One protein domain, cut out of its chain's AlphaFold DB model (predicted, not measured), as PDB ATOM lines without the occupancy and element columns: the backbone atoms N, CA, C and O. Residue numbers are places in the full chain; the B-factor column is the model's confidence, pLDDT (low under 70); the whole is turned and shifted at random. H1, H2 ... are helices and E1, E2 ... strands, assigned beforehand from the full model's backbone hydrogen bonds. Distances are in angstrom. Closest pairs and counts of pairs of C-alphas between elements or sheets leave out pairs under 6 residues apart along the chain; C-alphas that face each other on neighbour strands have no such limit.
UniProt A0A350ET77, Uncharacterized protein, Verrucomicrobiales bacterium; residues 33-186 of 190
ATOM      1  N   VAL A  33     184.291 242.840 265.118       88.38
ATOM      2  CA  VAL A  33     185.326 243.455 264.273       88.38
ATOM      3  C   VAL A  33     186.691 243.393 264.957       88.38
ATOM      4  O   VAL A  33     187.671 243.025 264.316       88.38
ATOM      5  N   ALA A  34     186.765 243.695 266.255       85.56
ATOM      6  CA  ALA A  34     188.004 243.591 267.022       85.56
ATOM      7  C   ALA A  34     188.521 242.146 267.075       85.56
ATOM      8  O   ALA A  34     189.714 241.922 266.903       85.56
ATOM      9  N   PHE A  35     187.627 241.170 267.253       85.75
ATOM     10  CA  PHE A  35     187.973 239.751 267.243       85.75
ATOM     11  C   PHE A  35     188.497 239.298 265.877       85.75
ATOM     12  O   PHE A  35     189.514 238.616 265.816       85.75
ATOM     13  N   ALA A  36     187.851 239.716 264.782       85.31
ATOM     14  CA  ALA A  36     188.291 239.391 263.428       85.31
ATOM     15  C   ALA A  36     189.636 240.050 263.078       85.31
ATOM     16  O   ALA A  36     190.490 239.425 262.461       85.31
ATOM     17  N   TYR A  37     189.848 241.302 263.492       87.69
ATOM     18  CA  TYR A  37     191.086 242.030 263.197       87.69
ATOM     19  C   TYR A  37     192.257 241.612 264.094       87.69
ATOM     20  O   TYR A  37     193.409 241.752 263.701       87.69
ATOM     21  N   GLY A  38     191.975 241.091 265.288       90.94
ATOM     22  CA  GLY A  38     192.988 240.625 266.229       90.94
ATOM     23  C   GLY A  38     193.692 239.335 265.811       90.94
ATOM     24  O   GLY A  38     194.637 238.926 266.472       90.94
ATOM     25  N   GLN A  39     193.263 238.669 264.741       94.56
ATOM     26  CA  GLN A  39     193.873 237.417 264.303       94.56
ATOM     27  C   GLN A  39     195.209 237.660 263.596       94.56
ATOM     28  O   GLN A  39     195.301 238.513 262.711       94.56
ATOM     29  N   PHE A  40     196.223 236.887 263.975       95.56
ATOM     30  CA  PHE A  40     197.521 236.824 263.317       95.56
ATOM     31  C   PHE A  40     197.890 235.358 263.059       95.56
ATOM     32  O   PHE A  40     198.184 234.607 263.989       95.56
ATOM     33  N   ASN A  41     197.833 234.947 261.795       96.88
ATOM     34  CA  ASN A  41     198.168 233.601 261.346       96.88
ATOM     35  C   ASN A  41     199.647 233.544 260.976       96.88
ATOM     36  O   ASN A  41     200.167 234.463 260.350       96.88
ATOM     37  N   TYR A  42     200.335 232.465 261.326       97.56
ATOM     38  CA  TYR A  42     201.706 232.240 260.897       97.56
ATOM     39  C   TYR A  42     202.030 230.756 260.792       97.56
ATOM     40  O   TYR A  42     201.456 229.906 261.468       97.56
ATOM     41  N   VAL A  43     202.980 230.464 259.913       98.19
ATOM     42  CA  VAL A  43     203.525 229.129 259.699       98.19
ATOM     43  C   VAL A  43     204.965 229.135 260.168       98.19
ATOM     44  O   VAL A  43     205.767 229.967 259.739       98.19
ATOM     45  N   ASN A  44     205.302 228.188 261.028       98.25
ATOM     46  CA  ASN A  44     206.657 227.873 261.433       98.25
ATOM     47  C   ASN A  44     207.100 226.561 260.783       98.25
ATOM     48  O   ASN A  44     206.295 225.668 260.531       98.25
ATOM     49  N   VAL A  45     208.403 226.420 260.571       98.31
ATOM     50  CA  VAL A  45     209.026 225.150 260.192       98.31
ATOM     51  C   VAL A  45     210.119 224.806 261.193       98.31
ATOM     52  O   VAL A  45     210.874 225.682 261.622       98.31
ATOM     53  N   CYS A  46     210.199 223.541 261.598       98.19
ATOM     54  CA  CYS A  46     211.317 223.063 262.397       98.19
ATOM     55  C   CYS A  46     212.521 222.862 261.477       98.19
ATOM     56  O   CYS A  46     212.488 222.020 260.582       98.19
ATOM     57  N   ILE A  47     213.614 223.587 261.714       97.25
ATOM     58  CA  ILE A  47     214.816 223.476 260.867       97.25
ATOM     59  C   ILE A  47     215.555 222.142 261.019       97.25
ATOM     60  O   ILE A  47     216.436 221.842 260.225       97.25
ATOM     61  N   VAL A  48     215.210 221.333 262.024       96.81
ATOM     62  CA  VAL A  48     215.839 220.028 262.260       96.81
ATOM     63  C   VAL A  48     215.089 218.927 261.509       96.81
ATOM     64  O   VAL A  48     215.674 218.267 260.654       96.81
ATOM     65  N   CYS A  49     213.793 218.735 261.767       97.25
ATOM     66  CA  CYS A  49     213.010 217.658 261.144       97.25
ATOM     67  C   CYS A  49     212.144 218.078 259.956       97.25
ATOM     68  O   CYS A  49     211.536 217.217 259.335       97.25
ATOM     69  N   GLY A  50     212.022 219.370 259.657       97.25
ATOM     70  CA  GLY A  50     211.157 219.845 258.579       97.25
ATOM     71  C   GLY A  50     209.654 219.743 258.860       97.25
ATOM     72  O   GLY A  50     208.880 219.988 257.939       97.25
ATOM     73  N   LYS A  51     209.212 219.408 260.086       98.19
ATOM     74  CA  LYS A  51     207.789 219.512 260.467       98.19
ATOM     75  C   LYS A  51     207.306 220.951 260.312       98.19
ATOM     76  O   LYS A  51     208.076 221.885 260.555       98.19
ATOM     77  N   ALA A  52     206.044 221.121 259.939       98.25
ATOM     78  CA  ALA A  52     205.385 222.417 259.901       98.25
ATOM     79  C   ALA A  52     204.543 222.604 261.168       98.25
ATOM     80  O   ALA A  52     203.987 221.654 261.713       98.25
ATOM     81  N   GLN A  53     204.447 223.837 261.647       98.38
ATOM     82  CA  GLN A  53     203.535 224.222 262.714       98.38
ATOM     83  C   GLN A  53     202.746 225.426 262.235       98.38
ATOM     84  O   GLN A  53     203.316 226.451 261.868       98.38
ATOM     85  N   HIS A  54     201.430 225.305 262.268       98.06
ATOM     86  CA  HIS A  54     200.526 226.402 261.979       98.06
ATOM     87  C   HIS A  54     200.047 226.969 263.299       98.06
ATOM     88  O   HIS A  54     199.616 226.227 264.186       98.06
ATOM     89  N   ALA A  55     200.137 228.281 263.431       98.00
ATOM     90  CA  ALA A  55     199.750 228.980 264.633       98.00
ATOM     91  C   ALA A  55     198.860 230.174 264.295       98.00
ATOM     92  O   ALA A  55     199.041 230.865 263.292       98.00
ATOM     93  N   LEU A  56     197.874 230.393 265.153       97.19
ATOM     94  CA  LEU A  56     196.956 231.513 265.109       97.19
ATOM     95  C   LEU A  56     196.991 232.199 266.470       97.19
ATOM     96  O   LEU A  56     196.510 231.665 267.473       97.19
ATOM     97  N   ASP A  57     197.554 233.398 266.480       96.69
ATOM     98  CA  ASP A  57     197.567 234.288 267.628       96.69
ATOM     99  C   ASP A  57     196.338 235.193 267.589       96.69
ATOM    100  O   ASP A  57     196.038 235.831 266.581       96.69
ATOM    101  N   TYR A  58     195.656 235.307 268.721       94.50
ATOM    102  CA  TYR A  58     194.607 236.295 268.915       94.50
ATOM    103  C   TYR A  58     195.169 237.449 269.726       94.50
ATOM    104  O   TYR A  58     195.374 237.359 270.937       94.50
ATOM    105  N   GLN A  59     195.458 238.530 269.024       93.50
ATOM    106  CA  GLN A  59     196.090 239.733 269.524       93.50
ATOM    107  C   GLN A  59     195.056 240.826 269.783       93.50
ATOM    108  O   GLN A  59     194.001 240.896 269.150       93.50
ATOM    109  N   VAL A  60     195.368 241.725 270.712       86.94
ATOM    110  CA  VAL A  60     194.616 242.975 270.842       86.94
ATOM    111  C   VAL A  60     194.889 243.827 269.593       86.94
ATOM    112  O   VAL A  60     196.056 244.088 269.300       86.94
ATOM    113  N   PRO A  61     193.868 244.299 268.853       80.38
ATOM    114  CA  PRO A  61     194.085 245.104 267.654       80.38
ATOM    115  C   PRO A  61     195.037 246.277 267.904       80.38
ATOM    116  O   PRO A  61     194.917 246.969 268.916       80.38
ATOM    117  N   MET A  62     195.969 246.511 266.976       75.19
ATOM    118  CA  MET A  62     196.980 247.586 267.044       75.19
ATOM    119  C   MET A  62     198.008 247.462 268.185       75.19
ATOM    120  O   MET A  62     198.907 248.298 268.293       75.19
ATOM    121  N   VAL A  63     197.930 246.417 269.012       80.25
ATOM    122  CA  VAL A  63     198.894 246.118 270.075       80.25
ATOM    123  C   VAL A  63     199.493 244.739 269.802       80.25
ATOM    124  O   VAL A  63     198.793 243.798 269.453       80.25
ATOM    125  N   ARG A  64     200.804 244.567 269.982       77.25
ATOM    126  CA  ARG A  64     201.461 243.251 269.828       77.25
ATOM    127  C   ARG A  64     201.283 242.366 271.066       77.25
ATOM    128  O   ARG A  64     202.235 241.744 271.526       77.25
ATOM    129  N   TRP A  65     200.092 242.381 271.658       90.81
ATOM    130  CA  TRP A  65     199.794 241.590 272.844       90.81
ATOM    131  C   TRP A  65     198.902 240.415 272.469       90.81
ATOM    132  O   TRP A  65     197.727 240.606 272.160       90.81
ATOM    133  N   THR A  66     199.473 239.213 272.507       93.75
ATOM    134  CA  THR A  66     198.766 237.948 272.298       93.75
ATOM    135  C   THR A  66     197.988 237.560 273.558       93.75
ATOM    136  O   THR A  66     198.562 237.444 274.640       93.75
ATOM    137  N   LEU A  67     196.676 237.376 273.415       93.12
ATOM    138  CA  LEU A  67     195.774 236.906 274.470       93.12
ATOM    139  C   LEU A  67     195.787 235.383 274.565       93.12
ATOM    140  O   LEU A  67     195.818 234.825 275.660       93.12
ATOM    141  N   TYR A  68     195.740 234.721 273.411       94.44
ATOM    142  CA  TYR A  68     195.831 233.274 273.305       94.44
ATOM    143  C   TYR A  68     196.382 232.859 271.942       94.44
ATOM    144  O   TYR A  68     196.233 233.583 270.956       94.44
ATOM    145  N   THR A  69     196.984 231.673 271.908       97.00
ATOM    146  CA  THR A  69     197.550 231.061 270.705       97.00
ATOM    147  C   THR A  69     196.916 229.694 270.513       97.00
ATOM    148  O   THR A  69     196.839 228.895 271.449       97.00
ATOM    149  N   VAL A  70     196.460 229.426 269.296       97.75
ATOM    150  CA  VAL A  70     196.075 228.090 268.843       97.75
ATOM    151  C   VAL A  70     197.185 227.599 267.933       97.75
ATOM    152  O   VAL A  70     197.592 228.326 267.037       97.75
ATOM    153  N   GLN A  71     197.670 226.383 268.155       98.00
ATOM    154  CA  GLN A  71     198.728 225.802 267.337       98.00
ATOM    155  C   GLN A  71     198.419 224.345 267.017       98.00
ATOM    156  O   GLN A  71     197.874 223.624 267.857       98.00
ATOM    157  N   TYR A  72     198.783 223.915 265.816       97.88
ATOM    158  CA  TYR A  72     198.795 222.510 265.435       97.88
ATOM    159  C   TYR A  72     200.035 222.202 264.599       97.88
ATOM    160  O   TYR A  72     200.562 223.060 263.889       97.88
ATOM    161  N   GLU A  73     200.508 220.970 264.715       98.19
ATOM    162  CA  GLU A  73     201.671 220.476 263.987       98.19
ATOM    163  C   GLU A  73     201.213 219.613 262.813       98.19
ATOM    164  O   GLU A  73     200.241 218.863 262.917       98.19
ATOM    165  N   GLU A  74     201.920 219.731 261.697       97.88
ATOM    166  CA  GLU A  74     201.683 218.987 260.470       97.88
ATOM    167  C   GLU A  74     202.981 218.296 260.041       97.88
ATOM    168  O   GLU A  74     204.057 218.904 259.972       97.88
ATOM    169  N   GLU A  75     202.876 217.001 259.754       98.12
ATOM    170  CA  GLU A  75     203.968 216.241 259.159       98.12
ATOM    171  C   GLU A  75     204.097 216.592 257.680       98.12
ATOM    172  O   GLU A  75     203.169 216.442 256.889       98.12
ATOM    173  N   THR A  76     205.280 217.064 257.300       97.94
ATOM    174  CA  THR A  76     205.656 217.257 255.902       97.94
ATOM    175  C   THR A  76     206.180 215.953 255.314       97.94
ATOM    176  O   THR A  76     206.665 215.079 256.040       97.94
ATOM    177  N   SER A  77     206.165 215.857 253.981       97.81
ATOM    178  CA  SER A  77     206.727 214.712 253.256       97.81
ATOM    179  C   SER A  77     208.185 214.427 253.647       97.81
ATOM    180  O   SER A  77     208.544 213.275 253.864       97.81
ATOM    181  N   LEU A  78     209.005 215.471 253.823       98.00
ATOM    182  CA  LEU A  78     210.373 215.324 254.320       98.00
ATOM    183  C   LEU A  78     210.402 214.787 255.756       98.00
ATOM    184  O   LEU A  78     211.155 213.861 256.045       98.00
ATOM    185  N   SER A  79     209.598 215.359 256.658       98.06
ATOM    186  CA  SER A  79     209.629 214.970 258.071       98.06
ATOM    187  C   SER A  79     209.232 213.513 258.301       98.06
ATOM    188  O   SER A  79     209.849 212.857 259.134       98.06
ATOM    189  N   ALA A  80     208.277 212.999 257.519       98.06
ATOM    190  CA  ALA A  80     207.876 211.598 257.561       98.06
ATOM    191  C   ALA A  80     209.041 210.673 257.171       98.06
ATOM    192  O   ALA A  80     209.362 209.746 257.911       98.06
ATOM    193  N   VAL A  81     209.740 210.978 256.068       97.88
ATOM    194  CA  VAL A  81     210.899 210.190 255.610       97.88
ATOM    195  C   VAL A  81     212.048 210.249 256.618       97.88
ATOM    196  O   VAL A  81     212.660 209.228 256.923       97.88
ATOM    197  N   LEU A  82     212.345 211.426 257.179       96.88
ATOM    198  CA  LEU A  82     213.423 211.568 258.162       96.88
ATOM    199  C   LEU A  82     213.147 210.799 259.465       96.88
ATOM    200  O   LEU A  82     214.094 210.295 260.074       96.88
ATOM    201  N   ASP A  83     211.884 210.721 259.889       96.94
ATOM    202  CA  ASP A  83     211.470 209.960 261.072       96.94
ATOM    203  C   ASP A  83     211.513 208.447 260.808       96.94
ATOM    204  O   ASP A  83     212.179 207.708 261.539       96.94
ATOM    205  N   GLU A  84     210.913 207.990 259.702       97.00
ATOM    206  CA  GLU A  84     210.887 206.576 259.305       97.00
ATOM    207  C   GLU A  84     212.301 205.991 259.176       97.00
ATOM    208  O   GLU A  84     212.599 204.905 259.682       97.00
ATOM    209  N   GLN A  85     213.209 206.758 258.570       96.00
ATOM    210  CA  GLN A  85     214.594 206.355 258.323       96.00
ATOM    211  C   GLN A  85     215.512 206.598 259.532       96.00
ATOM    212  O   GLN A  85     216.718 206.339 259.469       96.00
ATOM    213  N   ARG A  86     214.962 207.092 260.654       95.19
ATOM    214  CA  ARG A  86     215.694 207.448 261.884       95.19
ATOM    215  C   ARG A  86     216.889 208.367 261.612       95.19
ATOM    216  O   ARG A  86     217.949 208.234 262.233       95.19
ATOM    217  N   PHE A  87     216.723 209.288 260.666       93.12
ATOM    218  CA  PHE A  87     217.688 210.351 260.380       93.12
ATOM    219  C   PHE A  87     217.641 211.448 261.434       93.12
ATOM    220  O   PHE A  87     218.652 212.089 261.720       93.12
ATOM    221  N   VAL A  88     216.468 211.658 262.023       93.38
ATOM    222  CA  VAL A  88     216.261 212.624 263.093       93.38
ATOM    223  C   VAL A  88     215.666 211.893 264.289       93.38
ATOM    224  O   VAL A  88     214.622 211.265 264.186       93.38
ATOM    225  N   GLY A  89     216.353 211.950 265.429       92.94
ATOM    226  CA  GLY A  89     215.825 211.431 266.690       92.94
ATOM    227  C   GLY A  89     214.816 212.383 267.336       92.94
ATOM    228  O   GLY A  89     214.569 213.491 266.853       92.94
ATOM    229  N   VAL A  90     214.281 211.977 268.490       95.00
ATOM    230  CA  VAL A  90     213.486 212.868 269.346       95.00
ATOM    231  C   VAL A  90     214.328 214.094 269.706       95.00
ATOM    232  O   VAL A  90     215.435 213.963 270.226       95.00
ATOM    233  N   HIS A  91     213.807 215.283 269.418       96.75
ATOM    234  CA  HIS A  91     214.473 216.555 269.671       96.75
ATOM    235  C   HIS A  91     213.444 217.627 270.026       96.75
ATOM    236  O   HIS A  91     212.265 217.518 269.691       96.75
ATOM    237  N   GLU A  92     213.909 218.683 270.683       97.81
ATOM    238  CA  GLU A  92     213.126 219.902 270.853       97.81
ATOM    239  C   GLU A  92     213.056 220.656 269.521       97.81
ATOM    240  O   GLU A  92     214.083 220.921 268.887       97.81
ATOM    241  N   HIS A  93     211.844 220.983 269.074       97.81
ATOM    242  CA  HIS A  93     211.643 221.635 267.787       97.81
ATOM    243  C   HIS A  93     212.210 223.057 267.767       97.81
ATOM    244  O   HIS A  93     211.871 223.909 268.585       97.81
ATOM    245  N   GLN A  94     213.045 223.326 266.763       97.62
ATOM    246  CA  GLN A  94     213.612 224.647 266.508       97.62
ATOM    247  C   GLN A  94     212.755 225.377 265.473       97.62
ATOM    248  O   GLN A  94     213.085 225.423 264.284       97.62
ATOM    249  N   TRP A  95     211.624 225.903 265.935       97.94
ATOM    250  CA  TRP A  95     210.656 226.602 265.096       97.94
ATOM    251  C   TRP A  95     211.224 227.907 264.537       97.94
ATOM    252  O   TRP A  95     211.715 228.768 265.268       97.94
ATOM    253  N   ARG A  96     211.133 228.068 263.218       97.81
ATOM    254  CA  ARG A  96     211.439 229.314 262.514       97.81
ATOM    255  C   ARG A  96     210.226 229.754 261.720       97.81
ATOM    256  O   ARG A  96     209.710 228.982 260.915       97.81
ATOM    257  N   MET A  97     209.811 231.000 261.920       97.69
ATOM    258  CA  MET A  97     208.690 231.572 261.183       97.69
ATOM    259  C   MET A  97     209.018 231.655 259.693       97.69
ATOM    260  O   MET A  97     210.066 232.170 259.304       97.69
ATOM    261  N   VAL A  98     208.119 231.136 258.870       97.50
ATOM    262  CA  VAL A  98     208.199 231.110 257.410       97.50
ATOM    263  C   VAL A  98     207.461 232.317 256.857       97.50
ATOM    264  O   VAL A  98     208.056 233.195 256.231       97.50
ATOM    265  N   THR A  99     206.170 232.378 257.148       97.62
ATOM    266  CA  THR A  99     205.258 233.435 256.726       97.62
ATOM    267  C   THR A  99     204.248 233.704 257.824       97.62
ATOM    268  O   THR A  99     203.943 232.811 258.613       97.62
ATOM    269  N   GLY A 100     203.693 234.906 257.846       96.75
ATOM    270  CA  GLY A 100     202.506 235.216 258.629       96.75
ATOM    271  C   GLY A 100     201.742 236.402 258.065       96.75
ATOM    272  O   GLY A 100     202.269 237.153 257.246       96.75
ATOM    273  N   ASP A 101     200.504 236.564 258.496       95.69
ATOM    274  CA  ASP A 101     199.582 237.613 258.075       95.69
ATOM    275  C   ASP A 101     198.551 237.893 259.176       95.69
ATOM    276  O   ASP A 101     198.384 237.112 260.112       95.69
ATOM    277  N   GLY A 102     197.866 239.031 259.081       92.62
ATOM    278  CA  GLY A 102     196.828 239.436 260.030       92.62
ATOM    279  C   GLY A 102     197.207 240.658 260.864       92.62
ATOM    280  O   GLY A 102     198.269 241.253 260.683       92.62
ATOM    281  N   ASN A 103     196.298 241.105 261.736       88.31
ATOM    282  CA  ASN A 103     196.428 242.346 262.520       88.31
ATOM    283  C   ASN A 103     196.891 243.564 261.683       88.31
ATOM    284  O   ASN A 103     197.739 244.356 262.096       88.31
ATOM    285  N   GLY A 104     196.372 243.682 260.455       86.69
ATOM    286  CA  GLY A 104     196.729 244.742 259.503       86.69
ATOM    287  C   GLY A 104     198.020 244.523 258.706       86.69
ATOM    288  O   GLY A 104     198.350 245.348 257.855       86.69
ATOM    289  N   VAL A 105     198.738 243.423 258.934       89.00
ATOM    290  CA  VAL A 105     199.917 243.021 258.159       89.00
ATOM    291  C   VAL A 105     199.486 242.084 257.034       89.00
ATOM    292  O   VAL A 105     198.933 241.019 257.286       89.00
ATOM    293  N   ALA A 106     199.743 242.476 255.784       91.50
ATOM    294  CA  ALA A 106     199.365 241.676 254.616       91.50
ATOM    295  C   ALA A 106     200.239 240.424 254.440       91.50
ATOM    296  O   ALA A 106     199.741 239.378 254.045       91.50
ATOM    297  N   LEU A 107     201.542 240.550 254.700       95.44
ATOM    298  CA  LEU A 107     202.496 239.447 254.666       95.44
ATOM    299  C   LEU A 107     203.735 239.820 255.482       95.44
ATOM    300  O   LEU A 107     204.326 240.883 255.288       95.44
ATOM    301  N   LEU A 108     204.146 238.920 256.361       95.00
ATOM    302  CA  LEU A 108     205.387 238.961 257.112       95.00
ATOM    303  C   LEU A 108     206.226 237.752 256.707       95.00
ATOM    304  O   LEU A 108     205.764 236.620 256.802       95.00
ATOM    305  N   LEU A 109     207.460 237.989 256.268       96.88
ATOM    306  CA  LEU A 109     208.428 236.930 255.988       96.88
ATOM    307  C   LEU A 109     209.351 236.782 257.193       96.88
ATOM    308  O   LEU A 109     209.952 237.765 257.629       96.88
ATOM    309  N   GLY A 110     209.441 235.572 257.735       94.81
ATOM    310  CA  GLY A 110     210.347 235.275 258.841       94.81
ATOM    311  C   GLY A 110     211.682 234.699 258.372       94.81
ATOM    312  O   GLY A 110     211.883 234.409 257.190       94.81
ATOM    313  N   ASP A 111     212.598 234.482 259.316       93.88
ATOM    314  CA  ASP A 111     213.932 233.926 259.041       93.88
ATOM    315  C   ASP A 111     213.879 232.520 258.422       93.88
ATOM    316  O   ASP A 111     214.773 232.119 257.677       93.88
ATOM    317  N   GLY A 112     212.810 231.771 258.705       95.44
ATOM    318  CA  GLY A 112     212.560 230.447 258.147       95.44
ATOM    319  C   GLY A 112     212.142 230.471 256.679       95.44
ATOM    320  O   GLY A 112     212.176 229.426 256.038       95.44
ATOM    321  N   HIS A 113     211.787 231.629 256.109       95.75
ATOM    322  CA  HIS A 113     211.247 231.719 254.749       95.75
ATOM    323  C   HIS A 113     212.161 231.083 253.696       95.75
ATOM    324  O   HIS A 113     211.697 230.341 252.831       95.75
ATOM    325  N   ARG A 114     213.473 231.334 253.796       93.38
ATOM    326  CA  ARG A 114     214.457 230.841 252.821       93.38
ATOM    327  C   ARG A 114     214.627 229.326 252.865       93.38
ATOM    328  O   ARG A 114     214.784 228.715 251.823       93.38
ATOM    329  N   VAL A 115     214.582 228.725 254.053       95.50
ATOM    330  CA  VAL A 115     214.727 227.266 254.225       95.50
ATOM    331  C   VAL A 115     213.406 226.531 254.055       95.50
ATOM    332  O   VAL A 115     213.383 225.354 253.723       95.50
ATOM    333  N   ALA A 116     212.278 227.214 254.230       94.88
ATOM    334  CA  ALA A 116     210.975 226.599 254.058       94.88
ATOM    335  C   ALA A 116     210.791 226.049 252.645       94.88
ATOM    336  O   ALA A 116     210.220 224.977 252.486       94.88
ATOM    337  N   THR A 117     211.323 226.729 251.624       91.88
ATOM    338  CA  THR A 117     211.164 226.300 250.230       91.88
ATOM    339  C   THR A 117     211.705 224.899 249.962       91.88
ATOM    340  O   THR A 117     211.173 224.227 249.086       91.88
ATOM    341  N   SER A 118     212.735 224.456 250.688       95.38
ATOM    342  CA  SER A 118     213.221 223.074 250.642       95.38
ATOM    343  C   SER A 118     212.455 222.185 251.625       95.38
ATOM    344  O   SER A 118     211.951 221.138 251.230       95.38
ATOM    345  N   LEU A 119     212.333 222.601 252.889       96.94
ATOM    346  CA  LEU A 119     211.847 221.740 253.975       96.94
ATOM    347  C   LEU A 119     210.368 221.341 253.865       96.94
ATOM    348  O   LEU A 119     210.013 220.246 254.294       96.94
ATOM    349  N   ILE A 120     209.513 222.200 253.302       96.19
ATOM    350  CA  ILE A 120     208.070 221.927 253.171       96.19
ATOM    351  C   ILE A 120     207.675 221.492 251.754       96.19
ATOM    352  O   ILE A 120     206.490 221.311 251.479       96.19
ATOM    353  N   SER A 121     208.640 221.347 250.836       96.50
ATOM    354  CA  SER A 121     208.338 220.955 249.456       96.50
ATOM    355  C   SER A 121     207.787 219.524 249.411       96.50
ATOM    356  O   SER A 121     208.436 218.617 249.941       96.50
ATOM    357  N   PRO A 122     206.648 219.268 248.736       97.19
ATOM    358  CA  PRO A 122     206.116 217.914 248.573       97.19
ATOM    359  C   PRO A 122     207.080 216.956 247.858       97.19
ATOM    360  O   PRO A 122     207.008 215.750 248.058       97.19
ATOM    361  N   SER A 123     207.991 217.483 247.034       97.06
ATOM    362  CA  SER A 123     209.035 216.717 246.342       97.06
ATOM    363  C   SER A 123     210.164 216.234 247.256       97.06
ATOM    364  O   SER A 123     210.936 215.360 246.864       97.06
ATOM    365  N   MET A 124     210.298 216.805 248.456       97.69
ATOM    366  CA  MET A 124     211.519 216.652 249.237       97.69
ATOM    367  C   MET A 124     211.629 215.302 249.943       97.69
ATOM    368  O   MET A 124     212.727 214.762 250.036       97.69
ATOM    369  N   GLY A 125     210.511 214.732 250.400       97.69
ATOM    370  CA  GLY A 125     210.499 213.377 250.957       97.69
ATOM    371  C   GLY A 125     210.986 212.345 249.937       97.69
ATOM    372  O   GLY A 125     212.016 211.724 250.192       97.69
ATOM    373  N   PRO A 126     210.346 212.230 248.752       97.31
ATOM    374  CA  PRO A 126     210.794 211.323 247.695       97.31
ATOM    375  C   PRO A 126     212.245 211.550 247.260       97.31
ATOM    376  O   PRO A 126     212.957 210.595 246.970       97.31
ATOM    377  N   PHE A 127     212.707 212.804 247.231       97.31
ATOM    378  CA  PHE A 127     214.100 213.111 246.913       97.31
ATOM    379  C   PHE A 127     215.071 212.545 247.959       97.31
ATOM    380  O   PHE A 127     216.051 211.898 247.595       97.31
ATOM    381  N   VAL A 128     214.802 212.745 249.254       97.25
ATOM    382  CA  VAL A 128     215.638 212.181 250.327       97.25
ATOM    383  C   VAL A 128     215.547 210.657 250.354       97.25
ATOM    384  O   VAL A 128     216.560 209.993 250.540       97.25
ATOM    385  N   GLU A 129     214.372 210.084 250.110       96.81
ATOM    386  CA  GLU A 129     214.200 208.635 249.994       96.81
ATOM    387  C   GLU A 129     215.030 208.052 248.837       96.81
ATOM    388  O   GLU A 129     215.747 207.068 249.023       96.81
ATOM    389  N   ALA A 130     215.028 208.702 247.669       95.75
ATOM    390  CA  ALA A 130     215.881 208.323 246.545       95.75
ATOM    391  C   ALA A 130     217.373 208.446 246.893       95.75
ATOM    392  O   ALA A 130     218.145 207.533 246.604       95.75
ATOM    393  N   MET A 131     217.784 209.520 247.577       95.75
ATOM    394  CA  MET A 131     219.158 209.666 248.072       95.75
ATOM    395  C   MET A 131     219.565 208.497 248.976       95.75
ATOM    396  O   MET A 131     220.669 207.978 248.828       95.75
ATOM    397  N   LEU A 132     218.673 208.029 249.852       94.56
ATOM    398  CA  LEU A 132     218.929 206.871 250.714       94.56
ATOM    399  C   LEU A 132     219.012 205.551 249.954       94.56
ATOM    400  O   LEU A 132     219.772 204.669 250.349       94.56
ATOM    401  N   GLY A 133     218.231 205.405 248.884       94.69
ATOM    402  CA  GLY A 133     218.258 204.220 248.031       94.69
ATOM    403  C   GLY A 133     219.498 204.150 247.137       94.69
ATOM    404  O   GLY A 133     220.020 203.060 246.895       94.69
ATOM    405  N   TRP A 134     219.978 205.299 246.658       95.31
ATOM    406  CA  TRP A 134     221.015 205.370 245.626       95.31
ATOM    407  C   TRP A 134     222.384 205.826 246.126       95.31
ATOM    408  O   TRP A 134     223.369 205.581 245.440       95.31
ATOM    409  N   THR A 135     222.499 206.450 247.298       94.44
ATOM    410  CA  THR A 135     223.781 206.960 247.818       94.44
ATOM    411  C   THR A 135     224.123 206.371 249.185       94.44
ATOM    412  O   THR A 135     223.337 205.648 249.795       94.44
ATOM    413  N   ASP A 136     225.336 206.634 249.671       93.56
ATOM    414  CA  ASP A 136     225.691 206.304 251.048       93.56
ATOM    415  C   ASP A 136     225.054 207.284 252.059       93.56
ATOM    416  O   ASP A 136     224.628 208.400 251.735       93.56
ATOM    417  N   ARG A 137     224.998 206.852 253.324       93.56
ATOM    418  CA  ARG A 137     224.387 207.621 254.414       93.56
ATOM    419  C   ARG A 137     225.064 208.974 254.633       93.56
ATOM    420  O   ARG A 137     224.358 209.953 254.842       93.56
ATOM    421  N   GLU A 138     226.392 209.038 254.569       95.00
ATOM    422  CA  GLU A 138     227.155 210.273 254.791       95.00
ATOM    423  C   GLU A 138     226.825 211.316 253.714       95.00
ATOM    424  O   GLU A 138     226.596 212.491 254.001       95.00
ATOM    425  N   THR A 139     226.728 210.886 252.457       93.81
ATOM    426  CA  THR A 139     226.294 211.729 251.345       93.81
ATOM    427  C   THR A 139     224.866 212.224 251.544       93.81
ATOM    428  O   THR A 139     224.617 213.420 251.378       93.81
ATOM    429  N   THR A 140     223.943 211.363 251.976       95.31
ATOM    430  CA  THR A 140     222.572 211.797 252.273       95.31
ATOM    431  C   THR A 140     222.518 212.793 253.435       95.31
ATOM    432  O   THR A 140     221.836 213.809 253.328       95.31
ATOM    433  N   GLU A 141     223.268 212.566 254.518       95.31
ATOM    434  CA  GLU A 141     223.350 213.486 255.664       95.31
ATOM    435  C   GLU A 141     223.852 214.873 255.234       95.31
ATOM    436  O   GLU A 141     223.229 215.880 255.575       95.31
ATOM    437  N   ARG A 142     224.886 214.940 254.381       95.12
ATOM    438  CA  ARG A 142     225.357 216.213 253.803       95.12
ATOM    439  C   ARG A 142     224.267 216.933 253.012       95.12
ATOM    440  O   ARG A 142     224.135 218.150 253.124       95.12
ATOM    441  N   TRP A 143     223.480 216.210 252.217       94.94
ATOM    442  CA  TRP A 143     222.362 216.806 251.485       94.94
ATOM    443  C   TRP A 143     221.250 217.278 252.416       94.94
ATOM    444  O   TRP A 143     220.740 218.380 252.226       94.94
ATOM    445  N   VAL A 144     220.922 216.512 253.458       95.88
ATOM    446  CA  VAL A 144     219.961 216.928 254.487       95.88
ATOM    447  C   VAL A 144     220.427 218.204 255.195       95.88
ATOM    448  O   VAL A 144     219.617 219.095 255.431       95.88
ATOM    449  N   ASP A 145     221.720 218.365 255.463       95.81
ATOM    450  CA  ASP A 145     222.242 219.611 256.031       95.81
ATOM    451  C   ASP A 145     222.161 220.788 255.049       95.81
ATOM    452  O   ASP A 145     221.807 221.901 255.450       95.81
ATOM    453  N   ARG A 146     222.370 220.553 253.748       95.44
ATOM    454  CA  ARG A 146     222.136 221.574 252.709       95.44
ATOM    455  C   ARG A 146     220.669 221.980 252.609       95.44
ATOM    456  O   ARG A 146     220.390 223.165 252.448       95.44
ATOM    457  N   LEU A 147     219.722 221.055 252.802       95.25
ATOM    458  CA  LEU A 147     218.290 221.389 252.853       95.25
ATOM    459  C   LEU A 147     217.966 222.428 253.925       95.25
ATOM    460  O   LEU A 147     217.050 223.231 253.745       95.25
ATOM    461  N   ARG A 148     218.718 222.406 255.026       95.06
ATOM    462  CA  ARG A 148     218.568 223.306 256.173       95.06
ATOM    463  C   ARG A 148     219.371 224.598 256.020       95.06
ATOM    464  O   ARG A 148     219.193 225.514 256.820       95.06
ATOM    465  N   ASN A 149     220.241 224.695 255.013       95.06
ATOM    466  CA  ASN A 149     221.044 225.880 254.748       95.06
ATOM    467  C   ASN A 149     220.254 226.883 253.884       95.06
ATOM    468  O   ASN A 149     219.928 226.578 252.735       95.06
ATOM    469  N   PRO A 150     219.996 228.117 254.366       94.12
ATOM    470  CA  PRO A 150     219.310 229.144 253.582       94.12
ATOM    471  C   PRO A 150     219.963 229.456 252.227       94.12
ATOM    472  O   PRO A 150     219.275 229.937 251.330       94.12
ATOM    473  N   ALA A 151     221.277 229.242 252.089       93.50
ATOM    474  CA  ALA A 151     222.005 229.487 250.845       93.50
ATOM    475  C   ALA A 151     221.761 228.401 249.782       93.50
ATOM    476  O   ALA A 151     221.766 228.704 248.593       93.50
ATOM    477  N   ASP A 152     221.508 227.161 250.209       94.44
ATOM    478  CA  ASP A 152     221.325 226.000 249.328       94.44
ATOM    479  C   ASP A 152     219.845 225.629 249.127       94.44
ATOM    480  O   ASP A 152     219.510 224.909 248.190       94.44
ATOM    481  N   ALA A 153     218.932 226.131 249.964       93.12
ATOM    482  CA  ALA A 153     217.528 225.714 249.982       93.12
ATOM    483  C   ALA A 153     216.817 225.802 248.616       93.12
ATOM    484  O   ALA A 153     216.051 224.907 248.251       93.12
ATOM    485  N   HIS A 154     217.088 226.849 247.829       91.69
ATOM    486  CA  HIS A 154     216.549 226.971 246.472       91.69
ATOM    487  C   HIS A 154     217.115 225.915 245.520       91.69
ATOM    488  O   HIS A 154     216.345 225.292 244.792       91.69
ATOM    489  N   LEU A 155     218.431 225.685 245.557       92.88
ATOM    490  CA  LEU A 155     219.099 224.653 244.763       92.88
ATOM    491  C   LEU A 155     218.515 223.277 245.089       92.88
ATOM    492  O   LEU A 155     218.101 222.557 244.185       92.88
ATOM    493  N   CYS A 156     218.420 222.934 246.373       95.44
ATOM    494  CA  CYS A 156     217.887 221.641 246.777       95.44
ATOM    495  C   CYS A 156     216.417 221.468 246.382       95.44
ATOM    496  O   CYS A 156     216.036 220.392 245.928       95.44
ATOM    497  N   ARG A 157     215.590 222.518 246.500       95.12
ATOM    498  CA  ARG A 157     214.211 222.475 245.996       95.12
ATOM    499  C   ARG A 157     214.197 222.186 244.496       95.12
ATOM    500  O   ARG A 157     213.504 221.265 244.076       95.12
ATOM    501  N   SER A 158     214.962 222.934 243.702       94.25
ATOM    502  CA  SER A 158     215.038 222.729 242.253       94.25
ATOM    503  C   SER A 158     215.488 221.314 241.897       94.25
ATOM    504  O   SER A 158     214.852 220.684 241.059       94.25
ATOM    505  N   LEU A 159     216.512 220.783 242.571       95.19
ATOM    506  CA  LEU A 159     216.970 219.405 242.380       95.19
ATOM    507  C   LEU A 159     215.878 218.388 242.714       95.19
ATOM    508  O   LEU A 159     215.629 217.499 241.910       95.19
ATOM    509  N   SER A 160     215.185 218.555 243.844       96.38
ATOM    510  CA  SER A 160     214.104 217.645 244.237       96.38
ATOM    511  C   SER A 160     212.929 217.638 243.256       96.38
ATOM    512  O   SER A 160     212.260 216.623 243.101       96.38
ATOM    513  N   GLU A 161     212.646 218.760 242.592       95.81
ATOM    514  CA  GLU A 161     211.589 218.819 241.580       95.81
ATOM    515  C   GLU A 161     212.063 218.241 240.245       95.81
ATOM    516  O   GLU A 161     211.312 217.520 239.595       95.81
ATOM    517  N   LEU A 162     213.314 218.502 239.851       95.56
ATOM    518  CA  LEU A 162     213.898 217.939 238.633       95.56
ATOM    519  C   LEU A 162     214.055 216.419 238.726       95.56
ATOM    520  O   LEU A 162     213.743 215.733 237.760       95.56
ATOM    521  N   SER A 163     214.448 215.876 239.883       96.06
ATOM    522  CA  SER A 163     214.595 214.424 240.060       96.06
ATOM    523  C   SER A 163     213.286 213.666 239.849       96.06
ATOM    524  O   SER A 163     213.310 212.479 239.564       96.06
ATOM    525  N   ARG A 164     212.131 214.327 240.005       94.88
ATOM    526  CA  ARG A 164     210.811 213.721 239.765       94.88
ATOM    527  C   ARG A 164     210.461 213.601 238.285       94.88
ATOM    528  O   ARG A 164     209.497 212.916 237.958       94.88
ATOM    529  N   LEU A 165     211.171 214.325 237.425       94.75
ATOM    530  CA  LEU A 165     210.972 214.305 235.978       94.75
ATOM    531  C   LEU A 165     211.855 213.265 235.287       94.75
ATOM    532  O   LEU A 165     211.655 213.001 234.106       94.75
ATOM    533  N   GLU A 166     212.811 212.696 236.016       94.12
ATOM    534  CA  GLU A 166     213.789 211.746 235.510       94.12
ATOM    535  C   GLU A 166     213.493 210.342 236.047       94.12
ATOM    536  O   GLU A 166     213.022 210.167 237.174       94.12
ATOM    537  N   GLU A 167     213.796 209.328 235.242       93.44
ATOM    538  CA  GLU A 167     213.760 207.928 235.656       93.44
ATOM    539  C   GLU A 167     215.195 207.420 235.783       93.44
ATOM    540  O   GLU A 167     215.960 207.446 234.821       93.44
ATOM    541  N   PHE A 168     215.558 206.946 236.974       94.75
ATOM    542  CA  PHE A 168     216.892 206.421 237.254       94.75
ATOM    543  C   PHE A 168     216.831 204.903 237.363       94.75
ATOM    544  O   PHE A 168     216.123 204.361 238.214       94.75
ATOM    545  N   ASN A 169     217.584 204.209 236.513       95.00
ATOM    546  CA  ASN A 169     217.638 202.746 236.489       95.00
ATOM    547  C   ASN A 169     218.829 202.197 237.278       95.00
ATOM    548  O   ASN A 169     218.919 200.992 237.523       95.00
ATOM    549  N   SER A 170     219.764 203.064 237.662       94.56
ATOM    550  CA  SER A 170     220.948 202.678 238.412       94.56
ATOM    551  C   SER A 170     221.448 203.790 239.327       94.56
ATOM    552  O   SER A 170     221.167 204.975 239.137       94.56
ATOM    553  N   ARG A 171     222.260 203.376 240.302       94.00
ATOM    554  CA  ARG A 171     223.012 204.270 241.179       94.00
ATOM    555  C   ARG A 171     223.921 205.210 240.387       94.00
ATOM    556  O   ARG A 171     223.944 206.402 240.666       94.00
ATOM    557  N   ASP A 172     224.627 204.677 239.395       96.06
ATOM    558  CA  ASP A 172     225.576 205.449 238.591       96.06
ATOM    559  C   ASP A 172     224.859 206.547 237.785       96.06
ATOM    560  O   ASP A 172     225.361 207.665 237.694       96.06
ATOM    561  N   GLU A 173     223.661 206.264 237.255       95.94
ATOM    562  CA  GLU A 173     222.819 207.268 236.583       95.94
ATOM    563  C   GLU A 173     222.385 208.383 237.543       95.94
ATOM    564  O   GLU A 173     222.497 209.560 237.196       95.94
ATOM    565  N   TRP A 174     221.939 208.029 238.756       95.62
ATOM    566  CA  TRP A 174     221.556 209.000 239.786       95.62
ATOM    567  C   TRP A 174     222.728 209.897 240.190       95.62
ATOM    568  O   TRP A 174     222.609 211.121 240.182       95.62
ATOM    569  N   GLU A 175     223.875 209.303 240.527       94.50
ATOM    570  CA  GLU A 175     225.060 210.046 240.964       94.50
ATOM    571  C   GLU A 175     225.608 210.941 239.842       94.50
ATOM    572  O   GLU A 175     225.974 212.094 240.095       94.50
ATOM    573  N   HIS A 176     225.608 210.453 238.595       95.62
ATOM    574  CA  HIS A 176     226.010 211.246 237.436       95.62
ATOM    575  C   HIS A 176     225.073 212.437 237.209       95.62
ATOM    576  O   HIS A 176     225.543 213.571 237.077       95.62
ATOM    577  N   TRP A 177     223.758 212.204 237.218       96.06
ATOM    578  CA  TRP A 177     222.758 213.260 237.074       96.06
ATOM    579  C   TRP A 177     222.851 214.298 238.194       96.06
ATOM    580  O   TRP A 177     222.781 215.499 237.922       96.06
ATOM    581  N   LEU A 178     223.037 213.856 239.440       94.69
ATOM    582  CA  LEU A 178     223.131 214.742 240.596       94.69
ATOM    583  C   LEU A 178     224.347 215.666 240.471       94.69
ATOM    584  O   LEU A 178     224.209 216.879 240.625       94.69
ATOM    585  N   ALA A 179     225.510 215.114 240.112       93.06
ATOM    586  CA  ALA A 179     226.736 215.882 239.905       93.06
ATOM    587  C   ALA A 179     226.626 216.858 238.719       93.06
ATOM    588  O   ALA A 179     227.018 218.023 238.831       93.06
ATOM    589  N   GLU A 180     226.069 216.416 237.586       94.50
ATOM    590  CA  GLU A 180     225.885 217.263 236.402       94.50
ATOM    591  C   GLU A 180     224.894 218.405 236.676       94.50
ATOM    592  O   GLU A 180     225.106 219.556 236.285       94.50
ATOM    593  N   THR A 181     223.794 218.109 237.365       92.19
ATOM    594  CA  THR A 181     222.741 219.088 237.652       92.19
ATOM    595  C   THR A 181     223.182 220.082 238.717       92.19
ATOM    596  O   THR A 181     222.937 221.280 238.566       92.19
ATOM    597  N   GLU A 182     223.926 219.637 239.730       89.19
ATOM    598  CA  GLU A 182     224.578 220.536 240.677       89.19
ATOM    599  C   GLU A 182     225.539 221.501 239.968       89.19
ATOM    600  O   GLU A 182     225.451 222.710 240.181       89.19
ATOM    601  N   ALA A 183     226.389 221.003 239.064       89.44
ATOM    602  CA  ALA A 183     227.322 221.842 238.311       89.44
ATOM    603  C   ALA A 183     226.619 222.883 237.418       89.44
ATOM    604  O   ALA A 183     227.158 223.967 237.195       89.44
ATOM    605  N   ARG A 184     225.413 222.575 236.917       87.62
ATOM    606  CA  ARG A 184     224.603 223.490 236.093       87.62
ATOM    607  C   ARG A 184     223.903 224.580 236.904       87.62
ATOM    608  O   ARG A 184     223.757 225.692 236.405       87.62
ATOM    609  N   ILE A 185     223.432 224.255 238.110       81.44
ATOM    610  CA  ILE A 185     222.644 225.179 238.943       81.44
ATOM    611  C   ILE A 185     223.543 225.996 239.884       81.44
ATOM    612  O   ILE A 185     223.148 227.083 240.311       81.44
ATOM    613  N   ALA A 186     224.752 225.516 240.193       76.38
ATOM    614  CA  ALA A 186     225.703 226.253 241.012       76.38
ATOM    615  C   ALA A 186     225.941 227.666 240.435       76.38
ATOM    616  O   ALA A 186     226.207 227.808 239.236       76.38
TER     617      ALA A 186
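Overview. This is residues 33 to 186 of the 190 residues of an uncharacterized protein of Verrucomicrobiales bacterium (UniProt A0A350ET77). An elongated domain of two parts end to end: a twisted five-stranded sheet, and a cluster of crossed helices H4, H5, H6 and H7 with H2 beside H4. H3 lies between them, packing on E1 and E4 of the sheet and on H6 of the cluster, while the small H1 sits at the sheet's far end. The printed part has 154 residues, with seven named helices and five named strands in the order H1 E1 E2 E3 H2 E4 E5 H3 H4 H5 H6 H7. The sheet runs E3 E2 E1 E4 E5, antiparallel throughout, and the class is mixed, helices and strands. The whole is only just loose, close to compact, with a radius of gyration of the C-alphas of 18.2 A and spans of 60 by 32 by 21 A.

Along the chain. H1, residues 33 to 37, begins with C-alpha 33 at (185.326, 243.455, 264.273). E1 is residues 39 to 46, 22.7 A long; E2 is 52 to 59, 21.9 A; E3 is 66 to 74, 22.5 A. H2 is residues 77 to 84. E4, residues 95 to 102, 19.5 A, bends by 65 degrees at residue 98, and E5 is 105 to 109. H3 is residues 113 to 119, with C-alpha 113 at (211.247, 231.719, 254.749). H4 is 124 to 134, 15.2 A; H5 is 137 to 147, 15.1 A; H6 is 153 to 162, 14.2 A. H7, residues 171 to 185, 21.0 A, ends with C-alpha 185 at (222.644, 225.179, 238.943).

Arrangement. E1, E2 and E3 form a meander, each strand the antiparallel neighbour of the one before; N 42 and O 55 are 2.8 A apart, N 54 and O 72 2.9 A. E1 also pairs with E4, N 43 to O 99 at 2.9 A, and the hairpin E4 and E5 has N 108 and O 100 at 2.7 A. H1 only grazes the sheet. H3 is on the sheet at a height of 8.7 A. H3 touches H6, Ser 118 and Arg 157 having the closest C-alphas, 4.8 A. H2 touches H4, closest C-alphas Leu 78 and Gly 125, 3.9 A. H4 and H5 are a helical hairpin at a shallow tilt of 21 degrees, closest C-alphas Met 131 and Thr 140, 5.8 A. H7 touches H6 at a steep tilt of 50 degrees, opposite ways, closest C-alphas Leu 155 and Ile 185, 6.8 A. Every O i to N i+4 pair is within hydrogen-bond range in H1, H2, H4, H5, H6 and H7; H3 has 1 of 3, and 3 of 4 O i to N i+3 pairs.

Size, cuts and confidence. The C-alphas farthest apart, Val 33 and Asp 172, are 61.0 A apart. The printed part has no cut and no long link. Its mean pLDDT is 94.4, and no printed residue is under 70.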